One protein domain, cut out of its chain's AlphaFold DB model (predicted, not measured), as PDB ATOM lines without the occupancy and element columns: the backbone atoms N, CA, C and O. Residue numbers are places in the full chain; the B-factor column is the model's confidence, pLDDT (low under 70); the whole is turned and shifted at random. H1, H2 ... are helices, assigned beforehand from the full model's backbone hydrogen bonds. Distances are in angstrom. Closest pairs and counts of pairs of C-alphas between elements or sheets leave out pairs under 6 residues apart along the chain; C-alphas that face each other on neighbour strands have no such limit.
ATOM      1  N   PHE A1035     135.776 122.960 106.896       63.16
ATOM      2  CA  PHE A1035     134.901 124.121 106.756       63.16
ATOM      3  C   PHE A1035     134.465 124.620 108.126       63.16
ATOM      4  O   PHE A1035     134.003 123.831 108.942       63.16
ATOM      5  N   SER A1036     134.571 125.923 108.387       75.00
ATOM      6  CA  SER A1036     133.979 126.496 109.596       75.00
ATOM      7  C   SER A1036     132.494 126.814 109.382       75.00
ATOM      8  O   SER A1036     132.052 127.097 108.264       75.00
ATOM      9  N   ASP A1037     131.709 126.835 110.465       78.75
ATOM     10  CA  ASP A1037     130.314 127.303 110.416       78.75
ATOM     11  C   ASP A1037     130.212 128.734 109.847       78.75
ATOM     12  O   ASP A1037     129.223 129.074 109.201       78.75
ATOM     13  N   ALA A1038     131.230 129.580 110.051       76.81
ATOM     14  CA  ALA A1038     131.259 130.944 109.524       76.81
ATOM     15  C   ALA A1038     131.412 130.968 107.996       76.81
ATOM     16  O   ALA A1038     130.648 131.661 107.322       76.81
ATOM     17  N   ASP A1039     132.321 130.153 107.454       76.62
ATOM     18  CA  ASP A1039     132.561 130.069 106.009       76.62
ATOM     19  C   ASP A1039     131.322 129.549 105.274       76.62
ATOM     20  O   ASP A1039     130.951 130.039 104.208       76.62
ATOM     21  N   LEU A1040     130.626 128.582 105.877       77.38
ATOM     22  CA  LEU A1040     129.383 128.042 105.334       77.38
ATOM     23  C   LEU A1040     128.252 129.069 105.372       77.38
ATOM     24  O   LEU A1040     127.536 129.223 104.388       77.38
ATOM     25  N   LEU A1041     128.095 129.820 106.463       82.06
ATOM     26  CA  LEU A1041     127.097 130.892 106.527       82.06
ATOM     27  C   LEU A1041     127.382 132.005 105.506       82.06
ATOM     28  O   LEU A1041     126.436 132.652 105.039       82.06
ATOM     29  N   ASP A1042     128.649 132.195 105.124       76.06
ATOM     30  CA  ASP A1042     129.071 133.163 104.114       76.06
ATOM     31  C   ASP A1042     128.748 132.765 102.671       76.06
ATOM     32  O   ASP A1042     128.546 133.632 101.812       76.06
ATOM     33  N   ILE A1043     128.588 131.469 102.433       74.56
ATOM     34  CA  ILE A1043     128.141 130.893 101.163       74.56
ATOM     35  C   ILE A1043     126.625 131.043 100.976       74.56
ATOM     36  O   ILE A1043     126.147 131.168  99.847       74.56
ATOM     37  N   LEU A1044     125.858 131.022 102.067       73.62
ATOM     38  CA  LEU A1044     124.403 130.925 102.006       73.62
ATOM     39  C   LEU A1044     123.713 132.229 101.597       73.62
ATOM     40  O   LEU A1044     124.061 133.331 102.040       73.62
ATOM     41  N   ASN A1045     122.649 132.065 100.813       74.19
ATOM     42  CA  ASN A1045     121.727 133.111 100.395       74.19
ATOM     43  C   ASN A1045     120.779 133.515 101.533       74.19
ATOM     44  O   ASN A1045     120.506 132.743 102.452       74.19
ATOM     45  N   MET A1046     120.193 134.715 101.441       74.88
ATOM     46  CA  MET A1046     119.353 135.258 102.518       74.88
ATOM     47  C   MET A1046     118.157 134.359 102.849       74.88
ATOM     48  O   MET A1046     117.853 134.150 104.017       74.88
ATOM     49  N   GLN A1047     117.523 133.778 101.828       69.50
ATOM     50  CA  GLN A1047     116.433 132.824 102.029       69.50
ATOM     51  C   GLN A1047     116.909 131.606 102.832       69.50
ATOM     52  O   GLN A1047     116.254 131.226 103.789       69.50
ATOM     53  N   GLN A1048     118.077 131.039 102.516       71.44
ATOM     54  CA  GLN A1048     118.613 129.880 103.241       71.44
ATOM     55  C   GLN A1048     118.923 130.219 104.698       71.44
ATOM     56  O   GLN A1048     118.574 129.463 105.596       71.44
ATOM     57  N   LEU A1049     119.522 131.385 104.945       77.44
ATOM     58  CA  LEU A1049     119.788 131.846 106.305       77.44
ATOM     59  C   LEU A1049     118.487 132.024 107.100       77.44
ATOM     60  O   LEU A1049     118.421 131.636 108.263       77.44
ATOM     61  N   GLU A1050     117.432 132.569 106.488       75.94
ATOM     62  CA  GLU A1050     116.120 132.707 107.137       75.94
ATOM     63  C   GLU A1050     115.507 131.345 107.480       75.94
ATOM     64  O   GLU A1050     114.867 131.193 108.519       75.94
ATOM     65  N   LEU A1051     115.735 130.349 106.629       69.88
ATOM     66  CA  LEU A1051     115.212 129.000 106.788       69.88
ATOM     67  C   LEU A1051     115.937 128.232 107.897       69.88
ATOM     68  O   LEU A1051     115.284 127.639 108.752       69.88
ATOM     69  N   ILE A1052     117.265 128.321 107.958       76.12
ATOM     70  CA  ILE A1052     118.054 127.745 109.060       76.12
ATOM     71  C   ILE A1052     117.719 128.449 110.378       76.12
ATOM     72  O   ILE A1052     117.571 127.809 111.418       76.12
ATOM     73  N   ALA A1053     117.540 129.771 110.352       80.75
ATOM     74  CA  ALA A1053     117.094 130.504 111.531       80.75
ATOM     75  C   ALA A1053     115.698 130.051 111.982       80.75
ATOM     76  O   ALA A1053     115.472 129.878 113.179       80.75
ATOM     77  N   ALA A1054     114.781 129.796 111.047       72.56
ATOM     78  CA  ALA A1054     113.462 129.251 111.352       72.56
ATOM     79  C   ALA A1054     113.532 127.821 111.920       72.56
ATOM     80  O   ALA A1054     112.810 127.527 112.878       72.56
ATOM     81  N   TYR A1055     114.425 126.975 111.393       76.38
ATOM     82  CA  TYR A1055     114.694 125.622 111.893       76.38
ATOM     83  C   TYR A1055     115.122 125.643 113.363       76.38
ATOM     84  O   TYR A1055     114.491 125.010 114.209       76.38
ATOM     85  N   PHE A1056     116.100 126.487 113.703       80.31
ATOM     86  CA  PHE A1056     116.546 126.689 115.085       80.31
ATOM     87  C   PHE A1056     115.599 127.549 115.938       80.31
ATOM     88  O   PHE A1056     115.926 127.894 117.073       80.31
ATOM     89  N   LYS A1057     114.418 127.908 115.416       79.06
ATOM     90  CA  LYS A1057     113.412 128.745 116.094       79.06
ATOM     91  C   LYS A1057     113.977 130.098 116.564       79.06
ATOM     92  O   LYS A1057     113.512 130.659 117.556       79.06
ATOM     93  N   LEU A1058     114.973 130.634 115.858       79.50
ATOM     94  CA  LEU A1058     115.580 131.924 116.159       79.50
ATOM     95  C   LEU A1058     114.660 133.071 115.713       79.50
ATOM     96  O   LEU A1058     114.010 132.984 114.668       79.50
ATOM     97  N   PRO A1059     114.602 134.176 116.478       71.62
ATOM     98  CA  PRO A1059     113.814 135.334 116.097       71.62
ATOM     99  C   PRO A1059     114.420 135.976 114.849       71.62
ATOM    100  O   PRO A1059     115.491 136.583 114.902       71.62
ATOM    101  N   LEU A1060     113.709 135.868 113.728       68.50
ATOM    102  CA  LEU A1060     114.084 136.540 112.490       68.50
ATOM    103  C   LEU A1060     114.139 138.057 112.742       68.50
ATOM    104  O   LEU A1060     113.199 138.599 113.340       68.50
ATOM    105  N   PRO A1061     115.198 138.763 112.297       63.91
ATOM    106  CA  PRO A1061     115.238 140.214 112.352       63.91
ATOM    107  C   PRO A1061     113.993 140.729 111.633       63.91
ATOM    108  O   PRO A1061     113.844 140.533 110.425       63.91
ATOM    109  N   GLY A1062     113.060 141.291 112.411       52.75
ATOM    110  CA  GLY A1062     111.727 141.641 111.936       52.75
ATOM    111  C   GLY A1062     111.826 142.422 110.637       52.75
ATOM    112  O   GLY A1062     112.687 143.291 110.515       52.75
ATOM    113  N   ALA A1063     110.983 142.074 109.663       47.25
ATOM    114  CA  ALA A1063     110.984 142.680 108.344       47.25
ATOM    115  C   ALA A1063     110.910 144.207 108.470       47.25
ATOM    116  O   ALA A1063     109.832 144.791 108.590       47.25
ATOM    117  N   MET A1064     112.068 144.864 108.419       42.62
ATOM    118  CA  MET A1064     112.165 146.277 108.130       42.62
ATOM    119  C   MET A1064     111.775 146.378 106.659       42.62
ATOM    120  O   MET A1064     112.621 146.347 105.773       42.62
ATOM    121  N   ARG A1065     110.464 146.366 106.384       37.19
ATOM    122  CA  ARG A1065     109.924 146.620 105.051       37.19
ATOM    123  C   ARG A1065     110.285 148.061 104.737       37.19
ATOM    124  O   ARG A1065     109.564 148.981 105.115       37.19
ATOM    125  N   ALA A1066     111.448 148.244 104.126       39.41
ATOM    126  CA  ALA A1066     111.905 149.520 103.624       39.41
ATOM    127  C   ALA A1066     110.877 149.989 102.594       39.41
ATOM    128  O   ALA A1066     110.869 149.556 101.446       39.41
ATOM    129  N   HIS A1067     109.968 150.864 103.015       37.66
ATOM    130  CA  HIS A1067     108.993 151.506 102.141       37.66
ATOM    131  C   HIS A1067     109.634 152.684 101.388       37.66
ATOM    132  O   HIS A1067     109.030 153.734 101.208       37.66
ATOM    133  N   VAL A1068     110.900 152.522 100.992       37.38
ATOM    134  CA  VAL A1068     111.684 153.505 100.247       37.38
ATOM    135  C   VAL A1068     112.445 152.737  99.175       37.38
ATOM    136  O   VAL A1068     113.393 152.012  99.473       37.38
ATOM    137  N   VAL A1069     112.021 152.911  97.925       44.34
ATOM    138  CA  VAL A1069     112.460 152.194  96.707       44.34
ATOM    139  C   VAL A1069     113.935 152.485  96.320       44.34
ATOM    140  O   VAL A1069     114.361 152.219  95.207       44.34
ATOM    141  N   GLY A1070     114.759 152.992  97.244       44.09
ATOM    142  CA  GLY A1070     116.187 153.271  97.025       44.09
ATOM    143  C   GLY A1070     117.129 152.893  98.177       44.09
ATOM    144  O   GLY A1070     118.339 152.942  97.994       44.09
ATOM    145  N   ALA A1071     116.611 152.488  99.346       50.06
ATOM    146  CA  ALA A1071     117.426 152.095 100.509       50.06
ATOM    147  C   ALA A1071     117.508 150.568 100.715       50.06
ATOM    148  O   ALA A1071     118.127 150.100 101.670       50.06
ATOM    149  N   THR A1072     116.872 149.788  99.838       50.75
ATOM    150  CA  THR A1072     116.694 148.338  99.995       50.75
ATOM    151  C   THR A1072     118.026 147.593 100.051       50.75
ATOM    152  O   THR A1072     118.226 146.811 100.969       50.75
ATOM    153  N   ALA A1073     118.998 147.929  99.196       55.16
ATOM    154  CA  ALA A1073     120.293 147.238  99.162       55.16
ATOM    155  C   ALA A1073     121.112 147.368 100.466       55.16
ATOM    156  O   ALA A1073     121.738 146.403 100.903       55.16
ATOM    157  N   PHE A1074     121.092 148.536 101.122       56.81
ATOM    158  CA  PHE A1074     121.805 148.735 102.393       56.81
ATOM    159  C   PHE A1074     121.100 148.024 103.556       56.81
ATOM    160  O   PHE A1074     121.748 147.393 104.392       56.81
ATOM    161  N   VAL A1075     119.764 148.090 103.591       63.97
ATOM    162  CA  VAL A1075     118.958 147.403 104.610       63.97
ATOM    163  C   VAL A1075     119.080 145.885 104.462       63.97
ATOM    164  O   VAL A1075     119.240 145.196 105.468       63.97
ATOM    165  N   ASP A1076     119.091 145.367 103.232       65.00
ATOM    166  CA  ASP A1076     119.234 143.938 102.949       65.00
ATOM    167  C   ASP A1076     120.632 143.419 103.317       65.00
ATOM    168  O   ASP A1076     120.735 142.379 103.965       65.00
ATOM    169  N   SER A1077     121.700 144.172 103.021       73.12
ATOM    170  CA  SER A1077     123.073 143.822 103.425       73.12
ATOM    171  C   SER A1077     123.252 143.782 104.951       73.12
ATOM    172  O   SER A1077     123.861 142.853 105.496       73.12
ATOM    173  N   TYR A1078     122.663 144.742 105.671       77.50
ATOM    174  CA  TYR A1078     122.684 144.746 107.135       77.50
ATOM    175  C   TYR A1078     121.875 143.581 107.722       77.50
ATOM    176  O   TYR A1078     122.330 142.911 108.651       77.50
ATOM    177  N   ARG A1079     120.689 143.303 107.165       77.38
ATOM    178  CA  ARG A1079     119.818 142.192 107.583       77.38
ATOM    179  C   ARG A1079     120.513 140.841 107.408       77.38
ATOM    180  O   ARG A1079     120.460 140.010 108.309       77.38
ATOM    181  N   PHE A1080     121.207 140.673 106.288       79.06
ATOM    182  CA  PHE A1080     122.004 139.496 105.958       79.06
ATOM    183  C   PHE A1080     123.156 139.282 106.947       79.06
ATOM    184  O   PHE A1080     123.259 138.224 107.563       79.06
ATOM    185  N   SER A1081     123.953 140.326 107.193       83.00
ATOM    186  CA  SER A1081     125.076 140.280 108.142       83.00
ATOM    187  C   SER A1081     124.613 139.989 109.574       83.00
ATOM    188  O   SER A1081     125.229 139.208 110.296       83.00
ATOM    189  N   MET A1082     123.488 140.583 109.987       84.25
ATOM    190  CA  MET A1082     122.905 140.356 111.309       84.25
ATOM    191  C   MET A1082     122.436 138.909 111.486       84.25
ATOM    192  O   MET A1082     122.650 138.318 112.544       84.25
ATOM    193  N   LEU A1083     121.804 138.335 110.461       85.12
ATOM    194  CA  LEU A1083     121.300 136.966 110.511       85.12
ATOM    195  C   LEU A1083     122.445 135.948 110.556       85.12
ATOM    196  O   LEU A1083     122.408 135.029 111.373       85.12
ATOM    197  N   ARG A1084     123.504 136.169 109.768       87.75
ATOM    198  CA  ARG A1084     124.748 135.385 109.851       87.75
ATOM    199  C   ARG A1084     125.366 135.450 111.237       87.75
ATOM    200  O   ARG A1084     125.699 134.416 111.801       87.75
ATOM    201  N   TYR A1085     125.456 136.643 111.821       89.00
ATOM    202  CA  TYR A1085     125.982 136.808 113.173       89.00
ATOM    203  C   TYR A1085     125.149 136.053 114.220       89.00
ATOM    204  O   TYR A1085     125.705 135.387 115.093       89.00
ATOM    205  N   GLN A1086     123.816 136.120 114.133       89.25
ATOM    206  CA  GLN A1086     122.925 135.384 115.034       89.25
ATOM    207  C   GLN A1086     123.102 133.869 114.904       89.25
ATOM    208  O   GLN A1086     123.219 133.188 115.922       89.25
ATOM    209  N   LEU A1087     123.153 133.360 113.672       89.25
ATOM    210  CA  LEU A1087     123.339 131.938 113.386       89.25
ATOM    211  C   LEU A1087     124.716 131.441 113.811       89.25
ATOM    212  O   LEU A1087     124.799 130.434 114.502       89.25
ATOM    213  N   SER A1088     125.776 132.178 113.489       89.62
ATOM    214  CA  SER A1088     127.146 131.853 113.893       89.62
ATOM    215  C   SER A1088     127.270 131.798 115.415       89.62
ATOM    216  O   SER A1088     127.787 130.832 115.972       89.62
ATOM    217  N   ARG A1089     126.697 132.779 116.122       90.44
ATOM    218  CA  ARG A1089     126.672 132.775 117.589       90.44
ATOM    219  C   ARG A1089     125.869 131.606 118.151       90.44
ATOM    220  O   ARG A1089     126.223 131.078 119.203       90.44
ATOM    221  N   TYR A1090     124.774 131.233 117.498       90.44
ATOM    222  CA  TYR A1090     123.963 130.099 117.919       90.44
ATOM    223  C   TYR A1090     124.683 128.765 117.687       90.44
ATOM    224  O   TYR A1090     124.725 127.948 118.601       90.44
ATOM    225  N   ALA A1091     125.327 128.583 116.534       89.81
ATOM    226  CA  ALA A1091     126.156 127.420 116.225       89.81
ATOM    227  C   ALA A1091     127.339 127.293 117.200       89.81
ATOM    228  O   ALA A1091     127.541 126.236 117.790       89.81
ATOM    229  N   ALA A1092     128.038 128.395 117.492       89.31
ATOM    230  CA  ALA A1092     129.091 128.435 118.511       89.31
ATOM    231  C   ALA A1092     128.566 128.091 119.919       89.31
ATOM    232  O   ALA A1092     129.238 127.445 120.719       89.31
ATOM    233  N   LYS A1093     127.337 128.510 120.242       91.06
ATOM    234  CA  LYS A1093     126.691 128.145 121.507       91.06
ATOM    235  C   LYS A1093     126.357 126.652 121.558       91.06
ATOM    236  O   LYS A1093     126.501 126.059 122.621       91.06
ATOM    237  N   LEU A1094     125.888 126.069 120.454       91.31
ATOM    238  CA  LEU A1094     125.570 124.643 120.371       91.31
ATOM    239  C   LEU A1094     126.823 123.775 120.442       91.31
ATOM    240  O   LEU A1094     126.832 122.841 121.226       91.31
ATOM    241  N   THR A1095     127.889 124.125 119.725       90.06
ATOM    242  CA  THR A1095     129.168 123.396 119.789       90.06
ATOM    243  C   THR A1095     129.766 123.418 121.196       90.06
ATOM    244  O   THR A1095     130.181 122.382 121.705       90.06
ATOM    245  N   ALA A1096     129.737 124.566 121.881       89.12
ATOM    246  CA  ALA A1096     130.155 124.642 123.283       89.12
ATOM    247  C   ALA A1096     129.271 123.779 124.207       89.12
ATOM    248  O   ALA A1096     129.761 123.179 125.160       89.12
ATOM    249  N   ASP A1097     127.968 123.712 123.931       90.56
ATOM    250  CA  ASP A1097     127.030 122.858 124.661       90.56
ATOM    251  C   ASP A1097     127.252 121.365 124.366       90.56
ATOM    252  O   ASP A1097     127.121 120.550 125.271       90.56
ATOM    253  N   ASP A1098     127.615 121.012 123.131       92.06
ATOM    254  CA  ASP A1098     127.936 119.650 122.693       92.06
ATOM    255  C   ASP A1098     129.152 119.098 123.446       92.06
ATOM    256  O   ASP A1098     129.095 117.979 123.953       92.06
ATOM    257  N   VAL A1099     130.208 119.902 123.612       90.06
ATOM    258  CA  VAL A1099     131.387 119.527 124.414       90.06
ATOM    259  C   VAL A1099     130.988 119.221 125.860       90.06
ATOM    260  O   VAL A1099     131.330 118.163 126.384       90.06
ATOM    261  N   ILE A1100     130.191 120.094 126.483       88.94
ATOM    262  CA  ILE A1100     129.733 119.908 127.870       88.94
ATOM    263  C   ILE A1100     128.857 118.653 128.004       88.94
ATOM    264  O   ILE A1100     128.974 117.924 128.984       88.94
ATOM    265  N   LEU A1101     127.984 118.365 127.034       90.19
ATOM    266  CA  LEU A1101     127.133 117.169 127.071       90.19
ATOM    267  C   LEU A1101     127.930 115.864 126.975       90.19
ATOM    268  O   LEU A1101     127.542 114.868 127.590       90.19
ATOM    269  N   VAL A1102     129.026 115.865 126.212       90.19
ATOM    270  CA  VAL A1102     129.946 114.724 126.145       90.19
ATOM    271  C   VAL A1102     130.662 114.546 127.488       90.19
ATOM    272  O   VAL A1102     130.704 113.427 127.997       90.19
ATOM    273  N   GLU A1103     131.136 115.634 128.107       88.12
ATOM    274  CA  GLU A1103     131.772 115.607 129.437       88.12
ATOM    275  C   GLU A1103     130.817 115.101 130.540       88.12
ATOM    276  O   GLU A1103     131.172 114.237 131.344       88.12
ATOM    277  N   GLU A1104     129.575 115.594 130.570       83.88
ATOM    278  CA  GLU A1104     128.578 115.270 131.603       83.88
ATOM    279  C   GLU A1104     127.931 113.877 131.431       83.88
ATOM    280  O   GLU A1104     127.190 113.432 132.311       83.88
ATOM    281  N   ASN A1105     128.278 113.149 130.360       85.81
ATOM    282  CA  ASN A1105     127.681 111.889 129.901       85.81
ATOM    283  C   ASN A1105     126.170 111.978 129.622       85.81
ATOM    284  O   ASN A1105     125.340 112.093 130.526       85.81
ATOM    285  N   VAL A1106     125.790 111.746 128.362       86.38
ATOM    286  CA  VAL A1106     124.409 111.897 127.868       86.38
ATOM    287  C   VAL A1106     123.378 111.049 128.636       86.38
ATOM    288  O   VAL A1106     122.236 111.458 128.846       86.38
ATOM    289  N   ASN A1107     123.792 109.887 129.144       84.75
ATOM    290  CA  ASN A1107     122.920 108.966 129.878       84.75
ATOM    291  C   ASN A1107     122.435 109.519 131.232       84.75
ATOM    292  O   ASN A1107     121.394 109.079 131.724       84.75
ATOM    293  N   LYS A1108     123.159 110.481 131.824       86.38
ATOM    294  CA  LYS A1108     122.822 111.097 133.121       86.38
ATOM    295  C   LYS A1108     121.800 112.240 133.004       86.38
ATOM    296  O   LYS A1108     121.325 112.743 134.026       86.38
ATOM    297  N   LEU A1109     121.431 112.655 131.787       84.44
ATOM    298  CA  LEU A1109     120.426 113.701 131.585       84.44
ATOM    299  C   LEU A1109     119.015 113.221 131.950       84.44
ATOM    300  O   LEU A1109     118.630 112.076 131.702       84.44
ATOM    301  N   SER A1110     118.220 114.124 132.527       86.25
ATOM    302  CA  SER A1110     116.798 113.884 132.782       86.25
ATOM    303  C   SER A1110     116.014 113.900 131.464       86.25
ATOM    304  O   SER A1110     116.484 114.454 130.473       86.25
ATOM    305  N   ASP A1111     114.820 113.302 131.435       84.12
ATOM    306  CA  ASP A1111     113.988 113.260 130.218       84.12
ATOM    307  C   ASP A1111     113.684 114.652 129.658       84.12
ATOM    308  O   ASP A1111     113.695 114.864 128.448       84.12
ATOM    309  N   GLU A1112     113.456 115.619 130.544       79.94
ATOM    310  CA  GLU A1112     113.187 117.003 130.161       79.94
ATOM    311  C   GLU A1112     114.416 117.674 129.543       79.94
ATOM    312  O   GLU A1112     114.324 118.374 128.538       79.94
ATOM    313  N   GLU A1113     115.602 117.432 130.094       83.81
ATOM    314  CA  GLU A1113     116.824 118.020 129.549       83.81
ATOM    315  C   GLU A1113     117.276 117.353 128.263       83.81
ATOM    316  O   GLU A1113     117.829 118.030 127.397       83.81
ATOM    317  N   LEU A1114     117.024 116.052 128.131       86.75
ATOM    318  CA  LEU A1114     117.222 115.318 126.892       86.75
ATOM    319  C   LEU A1114     116.334 115.905 125.790       86.75
ATOM    320  O   LEU A1114     116.835 116.248 124.722       86.75
ATOM    321  N   ARG A1115     115.042 116.120 126.075       84.88
ATOM    322  CA  ARG A1115     114.115 116.792 125.150       84.88
ATOM    323  C   ARG A1115     114.598 118.190 124.781       84.88
ATOM    324  O   ARG A1115     114.673 118.503 123.598       84.88
ATOM    325  N   GLN A1116     114.996 119.005 125.755       84.81
ATOM    326  CA  GLN A1116     115.522 120.350 125.494       84.81
ATOM    327  C   GLN A1116     116.824 120.332 124.681       84.81
ATOM    328  O   GLN A1116     117.031 121.197 123.830       84.81
ATOM    329  N   ALA A1117     117.715 119.368 124.927       87.31
ATOM    330  CA  ALA A1117     118.960 119.214 124.179       87.31
ATOM    331  C   ALA A1117     118.693 118.815 122.721       87.31
ATOM    332  O   ALA A1117     119.311 119.387 121.819       87.31
ATOM    333  N   CYS A1118     117.746 117.902 122.496       87.44
ATOM    334  CA  CYS A1118     117.286 117.515 121.167       87.44
ATOM    335  C   CYS A1118     116.598 118.679 120.440       87.44
ATOM    336  O   CYS A1118     116.943 118.988 119.300       87.44
ATOM    337  N   GLU A1119     115.691 119.389 121.113       82.81
ATOM    338  CA  GLU A1119     114.962 120.524 120.543       82.81
ATOM    339  C   GLU A1119     115.893 121.684 120.163       82.81
ATOM    340  O   GLU A1119     115.738 122.268 119.091       82.81
ATOM    341  N   ALA A1120     116.890 122.000 120.996       85.19
ATOM    342  CA  ALA A1120     117.864 123.055 120.707       85.19
ATOM    343  C   ALA A1120     118.679 122.779 119.429       85.19
ATOM    344  O   ALA A1120     119.088 123.720 118.744       85.19
ATOM    345  N   ARG A1121     118.885 121.500 119.095       87.94
ATOM    346  CA  ARG A1121     119.577 121.031 117.881       87.94
ATOM    347  C   ARG A1121     118.626 120.817 116.699       87.94
ATOM    348  O   ARG A1121     119.079 120.473 115.615       87.94
ATOM    349  N   GLY A1122     117.325 121.036 116.899       77.12
ATOM    350  CA  GLY A1122     116.290 120.823 115.887       77.12
ATOM    351  C   GLY A1122     116.023 119.347 115.570       77.12
ATOM    352  O   GLY A1122     115.460 119.043 114.517       77.12
ATOM    353  N   LEU A1123     116.415 118.423 116.452       80.88
ATOM    354  CA  LEU A1123     116.134 116.998 116.283       80.88
ATOM    355  C   LEU A1123     114.626 116.757 116.413       80.88
ATOM    356  O   LEU A1123     113.987 117.261 117.343       80.88
ATOM    357  N   ILE A1124     114.048 116.001 115.474       66.00
ATOM    358  CA  ILE A1124     112.633 115.636 115.540       66.00
ATOM    359  C   ILE A1124     112.451 114.680 116.713       66.00
ATOM    360  O   ILE A1124     112.917 113.547 116.690       66.00
ATOM    361  N   ILE A1125     111.733 115.145 117.727       62.78
ATOM    362  CA  ILE A1125     111.208 114.299 118.787       62.78
ATOM    363  C   ILE A1125     109.818 113.895 118.305       62.78
ATOM    364  O   ILE A1125     108.916 114.732 118.223       62.78
ATOM    365  N   THR A1126     109.655 112.644 117.892       47.50
ATOM    366  CA  THR A1126     108.383 112.057 117.463       47.50
ATOM    367  C   THR A1126     107.391 112.046 118.630       47.50
ATOM    368  O   THR A1126     107.209 111.061 119.329       47.50
ATOM    369  N   ARG A1141     112.636 107.659 124.889       80.44
ATOM    370  CA  ARG A1141     113.917 108.085 125.494       80.44
ATOM    371  C   ARG A1141     115.106 107.489 124.747       80.44
ATOM    372  O   ARG A1141     116.065 108.209 124.484       80.44
ATOM    373  N   ALA A1142     115.041 106.205 124.397       80.44
ATOM    374  CA  ALA A1142     116.123 105.515 123.698       80.44
ATOM    375  C   ALA A1142     116.382 106.116 122.306       80.44
ATOM    376  O   ALA A1142     117.534 106.351 121.950       80.44
ATOM    377  N   GLU A1143     115.326 106.453 121.561       80.38
ATOM    378  CA  GLU A1143     115.432 107.106 120.249       80.38
ATOM    379  C   GLU A1143     116.008 108.524 120.340       80.38
ATOM    380  O   GLU A1143     116.884 108.894 119.552       80.38
ATOM    381  N   MET A1144     115.574 109.314 121.332       83.00
ATOM    382  CA  MET A1144     116.143 110.642 121.587       83.00
ATOM    383  C   MET A1144     117.623 110.555 121.965       83.00
ATOM    384  O   MET A1144     118.428 111.339 121.464       83.00
ATOM    385  N   LEU A1145     117.996 109.590 122.813       87.69
ATOM    386  CA  LEU A1145     119.391 109.344 123.179       87.69
ATOM    387  C   LEU A1145     120.220 108.918 121.967       87.69
ATOM    388  O   LEU A1145     121.306 109.450 121.769       87.69
ATOM    389  N   ALA A1146     119.714 108.004 121.138       85.69
ATOM    390  CA  ALA A1146     120.396 107.564 119.924       85.69
ATOM    391  C   ALA A1146     120.609 108.728 118.944       85.69
ATOM    392  O   ALA A1146     121.719 108.925 118.453       85.69
ATOM    393  N   SER A1147     119.576 109.546 118.728       85.38
ATOM    394  CA  SER A1147     119.631 110.718 117.845       85.38
ATOM    395  C   SER A1147     120.611 111.776 118.355       85.38
ATOM    396  O   SER A1147     121.398 112.326 117.585       85.38
ATOM    397  N   LEU A1148     120.601 112.044 119.664       89.38
ATOM    398  CA  LEU A1148     121.519 112.994 120.285       89.38
ATOM    399  C   LEU A1148     122.961 112.476 120.272       89.38
ATOM    400  O   LEU A1148     123.872 113.229 119.946       89.38
ATOM    401  N   ASN A1149     123.182 111.194 120.560       89.81
ATOM    402  CA  ASN A1149     124.509 110.586 120.486       89.81
ATOM    403  C   ASN A1149     125.053 110.609 119.054       89.81
ATOM    404  O   ASN A1149     126.224 110.923 118.859       89.81
ATOM    405  N   LEU A1150     124.212 110.358 118.048       87.75
ATOM    406  CA  LEU A1150     124.603 110.473 116.645       87.75
ATOM    407  C   LEU A1150     125.016 111.909 116.289       87.75
ATOM    408  O   LEU A1150     126.037 112.108 115.628       87.75
ATOM    409  N   TRP A1151     124.264 112.908 116.761       89.44
ATOM    410  CA  TRP A1151     124.627 114.318 116.603       89.44
ATOM    411  C   TRP A1151     125.973 114.635 117.262       89.44
ATOM    412  O   TRP A1151     126.833 115.243 116.633       89.44
ATOM    413  N   LEU A1152     126.178 114.208 118.509       90.38
ATOM    414  CA  LEU A1152     127.400 114.486 119.269       90.38
ATOM    415  C   LEU A1152     128.625 113.792 118.667       90.38
ATOM    416  O   LEU A1152     129.693 114.395 118.588       90.38
ATOM    417  N   LEU A1153     128.469 112.562 118.171       88.44
ATOM    418  CA  LEU A1153     129.515 111.861 117.427       88.44
ATOM    419  C   LEU A1153     129.905 112.622 116.156       88.44
ATOM    420  O   LEU A1153     131.087 112.700 115.826       88.44
ATOM    421  N   ALA A1154     128.935 113.214 115.459       84.88
ATOM    422  CA  ALA A1154     129.206 114.006 114.266       84.88
ATOM    423  C   ALA A1154     129.820 115.379 114.597       84.88
ATOM    424  O   ALA A1154     130.799 115.780 113.971       84.88
ATOM    425  N   SER A1155     129.287 116.087 115.594       86.56
ATOM    426  CA  SER A1155     129.728 117.437 115.957       86.56
ATOM    427  C   SER A1155     131.062 117.444 116.706       86.56
ATOM    428  O   SER A1155     131.986 118.134 116.289       86.56
ATOM    429  N   VAL A1156     131.197 116.661 117.781       85.88
ATOM    430  CA  VAL A1156     132.406 116.636 118.623       85.88
ATOM    431  C   VAL A1156     133.407 115.611 118.107       85.88
ATOM    432  O   VAL A1156     134.586 115.917 117.990       85.88
ATOM    433  N   GLY A1157     132.944 114.403 117.769       78.44
ATOM    434  CA  GLY A1157     133.837 113.311 117.360       78.44
ATOM    435  C   GLY A1157     134.442 113.497 115.967       78.44
ATOM    436  O   GLY A1157     135.604 113.174 115.747       78.44
ATOM    437  N   ARG A1158     133.658 114.023 115.019       76.50
ATOM    438  CA  ARG A1158     134.072 114.232 113.621       76.50
ATOM    439  C   ARG A1158     134.278 115.703 113.250       76.50
ATOM    440  O   ARG A1158     134.619 115.979 112.104       76.50
ATOM    441  N   HIS A1159     134.079 116.631 114.192       80.56
ATOM    442  CA  HIS A1159     134.184 118.078 113.972       80.56
ATOM    443  C   HIS A1159     133.369 118.581 112.770       80.56
ATOM    444  O   HIS A1159     133.805 119.463 112.031       80.56
ATOM    445  N   VAL A1160     132.178 118.010 112.551       84.06
ATOM    446  CA  VAL A1160     131.283 118.452 111.477       84.06
ATOM    447  C   VAL A1160     130.588 119.760 111.890       84.06
ATOM    448  O   VAL A1160     130.006 119.813 112.980       84.06
ATOM    449  N   PRO A1161     130.588 120.795 111.028       84.06
ATOM    450  CA  PRO A1161     129.889 122.059 111.269       84.06
ATOM    451  C   PRO A1161     128.402 121.869 111.585       84.06
ATOM    452  O   PRO A1161     127.683 121.156 110.875       84.06
ATOM    453  N   VAL A1162     127.911 122.551 112.622       86.75
ATOM    454  CA  VAL A1162     126.512 122.469 113.080       86.75
ATOM    455  C   VAL A1162     125.539 122.914 111.991       86.75
ATOM    456  O   VAL A1162     124.435 122.377 111.882       86.75
ATOM    457  N   VAL A1163     125.949 123.863 111.150       83.62
ATOM    458  CA  VAL A1163     125.138 124.338 110.025       83.62
ATOM    459  C   VAL A1163     124.896 123.218 109.003       83.62
ATOM    460  O   VAL A1163     123.773 123.086 108.519       83.62
ATOM    461  N   LEU A1164     125.886 122.361 108.724       81.31
ATOM    462  CA  LEU A1164     125.712 121.202 107.832       81.31
ATOM    463  C   LEU A1164     124.843 120.116 108.462       81.31
ATOM    464  O   LEU A1164     123.998 119.530 107.785       81.31
ATOM    465  N   LEU A1165     125.010 119.869 109.761       82.81
ATOM    466  CA  LEU A1165     124.166 118.915 110.483       82.81
ATOM    467  C   LEU A1165     122.694 119.349 110.476       82.81
ATOM    468  O   LEU A1165     121.802 118.517 110.314       82.81
ATOM    469  N   ALA A1166     122.434 120.655 110.573       79.56
ATOM    470  CA  ALA A1166     121.090 121.207 110.437       79.56
ATOM    471  C   ALA A1166     120.503 120.975 109.038       79.56
ATOM    472  O   ALA A1166     119.336 120.605 108.928       79.56
ATOM    473  N   PHE A1167     121.300 121.142 107.977       71.88
ATOM    474  CA  PHE A1167     120.865 120.838 106.610       71.88
ATOM    475  C   PHE A1167     120.492 119.365 106.428       71.88
ATOM    476  O   PHE A1167     119.398 119.078 105.952       71.88
ATOM    477  N   ARG A1168     121.336 118.440 106.901       73.19
ATOM    478  CA  ARG A1168     121.046 116.997 106.851       73.19
ATOM    479  C   ARG A1168     119.709 116.658 107.517       73.19
ATOM    480  O   ARG A1168     118.919 115.876 106.993       73.19
ATOM    481  N   ASN A1169     119.444 117.254 108.677       70.31
ATOM    482  CA  ASN A1169     118.210 117.002 109.418       70.31
ATOM    483  C   ASN A1169     116.980 117.657 108.774       70.31
ATOM    484  O   ASN A1169     115.871 117.132 108.896       70.31
ATOM    485  N   LEU A1170     117.157 118.789 108.089       62.34
ATOM    486  CA  LEU A1170     116.101 119.429 107.304       62.34
ATOM    487  C   LEU A1170     115.661 118.550 106.127       62.34
ATOM    488  O   LEU A1170     114.457 118.421 105.900       62.34
ATOM    489  N   ASP A1171     116.604 117.893 105.450       52.94
ATOM    490  CA  ASP A1171     116.305 116.957 104.360       52.94
ATOM    491  C   ASP A1171     115.570 115.708 104.872       52.94
ATOM    492  O   ASP A1171     114.566 115.292 104.292       52.94
ATOM    493  N   ALA A1172     115.975 115.172 106.029       50.31
ATOM    494  CA  ALA A1172     115.298 114.042 106.672       50.31
ATOM    495  C   ALA A1172     113.878 114.378 107.185       50.31
ATOM    496  O   ALA A1172     113.024 113.501 107.291       50.31
ATOM    497  N   SER A1173     113.600 115.651 107.491       44.88
ATOM    498  CA  SER A1173     112.302 116.123 108.003       44.88
ATOM    499  C   SER A1173     111.239 116.308 106.912       44.88
ATOM    500  O   SER A1173     110.108 116.699 107.205       44.88
ATOM    501  N   ALA A1174     111.575 116.072 105.643       37.03
ATOM    502  CA  ALA A1174     110.660 116.208 104.525       37.03
ATOM    503  C   ALA A1174     109.621 115.061 104.509       37.03
ATOM    504  O   ALA A1174     109.963 113.941 104.143       37.03
ATOM    505  N   PRO A1175     108.316 115.308 104.772       33.41
ATOM    506  CA  PRO A1175     107.306 114.275 104.558       33.41
ATOM    507  C   PRO A1175     107.165 114.071 103.048       33.41
ATOM    508  O   PRO A1175     106.815 115.018 102.333       33.41
ATOM    509  N   GLY A1176     107.519 112.886 102.558       30.52
ATOM    510  CA  GLY A1176     107.458 112.559 101.134       30.52
ATOM    511  C   GLY A1176     108.228 111.311 100.714       30.52
ATOM    512  O   GLY A1176     107.821 110.696  99.743       30.52
ATOM    513  N   ILE A1177     109.258 110.895 101.451       29.52
ATOM    514  CA  ILE A1177     109.947 109.631 101.170       29.52
ATOM    515  C   ILE A1177     109.455 108.634 102.213       29.52
ATOM    516  O   ILE A1177     109.851 108.672 103.378       29.52
ATOM    517  N   SER A1178     108.499 107.794 101.824       24.36
ATOM    518  CA  SER A1178     108.163 106.612 102.610       24.36
ATOM    519  C   SER A1178     109.443 105.797 102.831       24.36
ATOM    520  O   SER A1178     110.298 105.713 101.949       24.36
ATOM    521  N   MET A1179     109.583 105.159 103.997       28.84
ATOM    522  CA  MET A1179     110.683 104.217 104.265       28.84
ATOM    523  C   MET A1179     110.819 103.115 103.188       28.84
ATOM    524  O   MET A1179     111.874 102.498 103.074       28.84
ATOM    525  N   GLU A1180     109.797 102.896 102.354       26.45
ATOM    526  CA  GLU A1180     109.848 102.002 101.192       26.45
ATOM    527  C   GLU A1180     110.632 102.552  99.989       26.45
ATOM    528  O   GLU A1180     111.192 101.760  99.231       26.45
TER     529      GLU A1180
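Overview. This is residues 1035 to 1126 and 1141 to 1180 of the 1188 residues of the protein "Mitochondrial proton/calcium exchanger protein" of Hondaea fermentalgiana (UniProt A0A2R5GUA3). What is the main picture? One long helix, H3, forms a spine along the model's length, with H1, H2, H6 and H5 packed on it; H4 packs on H5, and the link of residues 1056 to 1071 runs back beside H3 to its first residues. Residues 1174 to 1180 stick out as a tail. What is it built of? The printed part has 132 residues with six named helices, H1 to H6 in chain order, and no named strand; the class is all helix. How large is it? It is only just compact, close to loose, with a radius of gyration of the C-alphas of 16.9 A, and it spans 55 by 37 by 28 A, only just elongated.

Along the chain. Where is the longest helix? H3 is residues 1072 to 1103, 46.5 A from C-alpha 1072 at (116.694, 148.338, 99.995) to C-alpha 1103 at (131.772, 115.607, 129.437). Which helices come before it? H1 is residues 1037 to 1043, 10.2 A, beginning with C-alpha 1037 at (130.314, 127.303, 110.416), and H2 is residues 1046 to 1055, 14.2 A. Which follow? H4 is residues 1111 to 1120, 14.2 A, H5 is residues 1141 to 1157, 22.1 A, and H6 is residues 1162 to 1172, 15.4 A.

Arrangement. What touches H3? Its residues 1084 to 1091 touch H1, closest at C-alphas 1084 and 1041, 6.1 A, at a shallow tilt of 28 degrees, opposite ways; its residues 1080 to 1087 touch H2, closest at C-alphas 1080 and 1046, 6.1 A. H6 touches residues 1091 to 1095 of H3, closest at C-alphas 1162 and 1091, 5.9 A, about perpendicular at 87 degrees. Residues 1152 to 1156 of H5 touch residues 1095 to 1102 of H3, closest at C-alphas 1152 and 1098, 6.2 A. What else does H6 touch? It forms a helical hairpin with H5, closest at C-alphas 1162 and 1155, 6.6 A, and touches H1 and H2, closest at C-alphas 1163 and 1037, 6.0 A, and 1166 and 1052, 7.3 A. Where is H4? It touches residues 1141 to 1148 of H5, closest at C-alphas 1118 and 1148, 6.3 A, and is apart from H6. How are the backbones? In H1 to H6 every O i to N i+4 pair is within hydrogen-bond range.

Size, cuts and confidence. How far does it reach? The two C-alphas farthest apart, of Gly 1070 and Lys 1108, are 55.9 A apart. Is there a cut? Residues 1127 to 1140 are not printed, and C-alphas 1126 and 1141 are 10.5 A apart across it. Which link is long? H2 to H3, 16 residues. Where is confidence low? The mean pLDDT of the printed part is 74.2; 34 residues are under 70, among them 1060 to 1076 and 1170 to 1180.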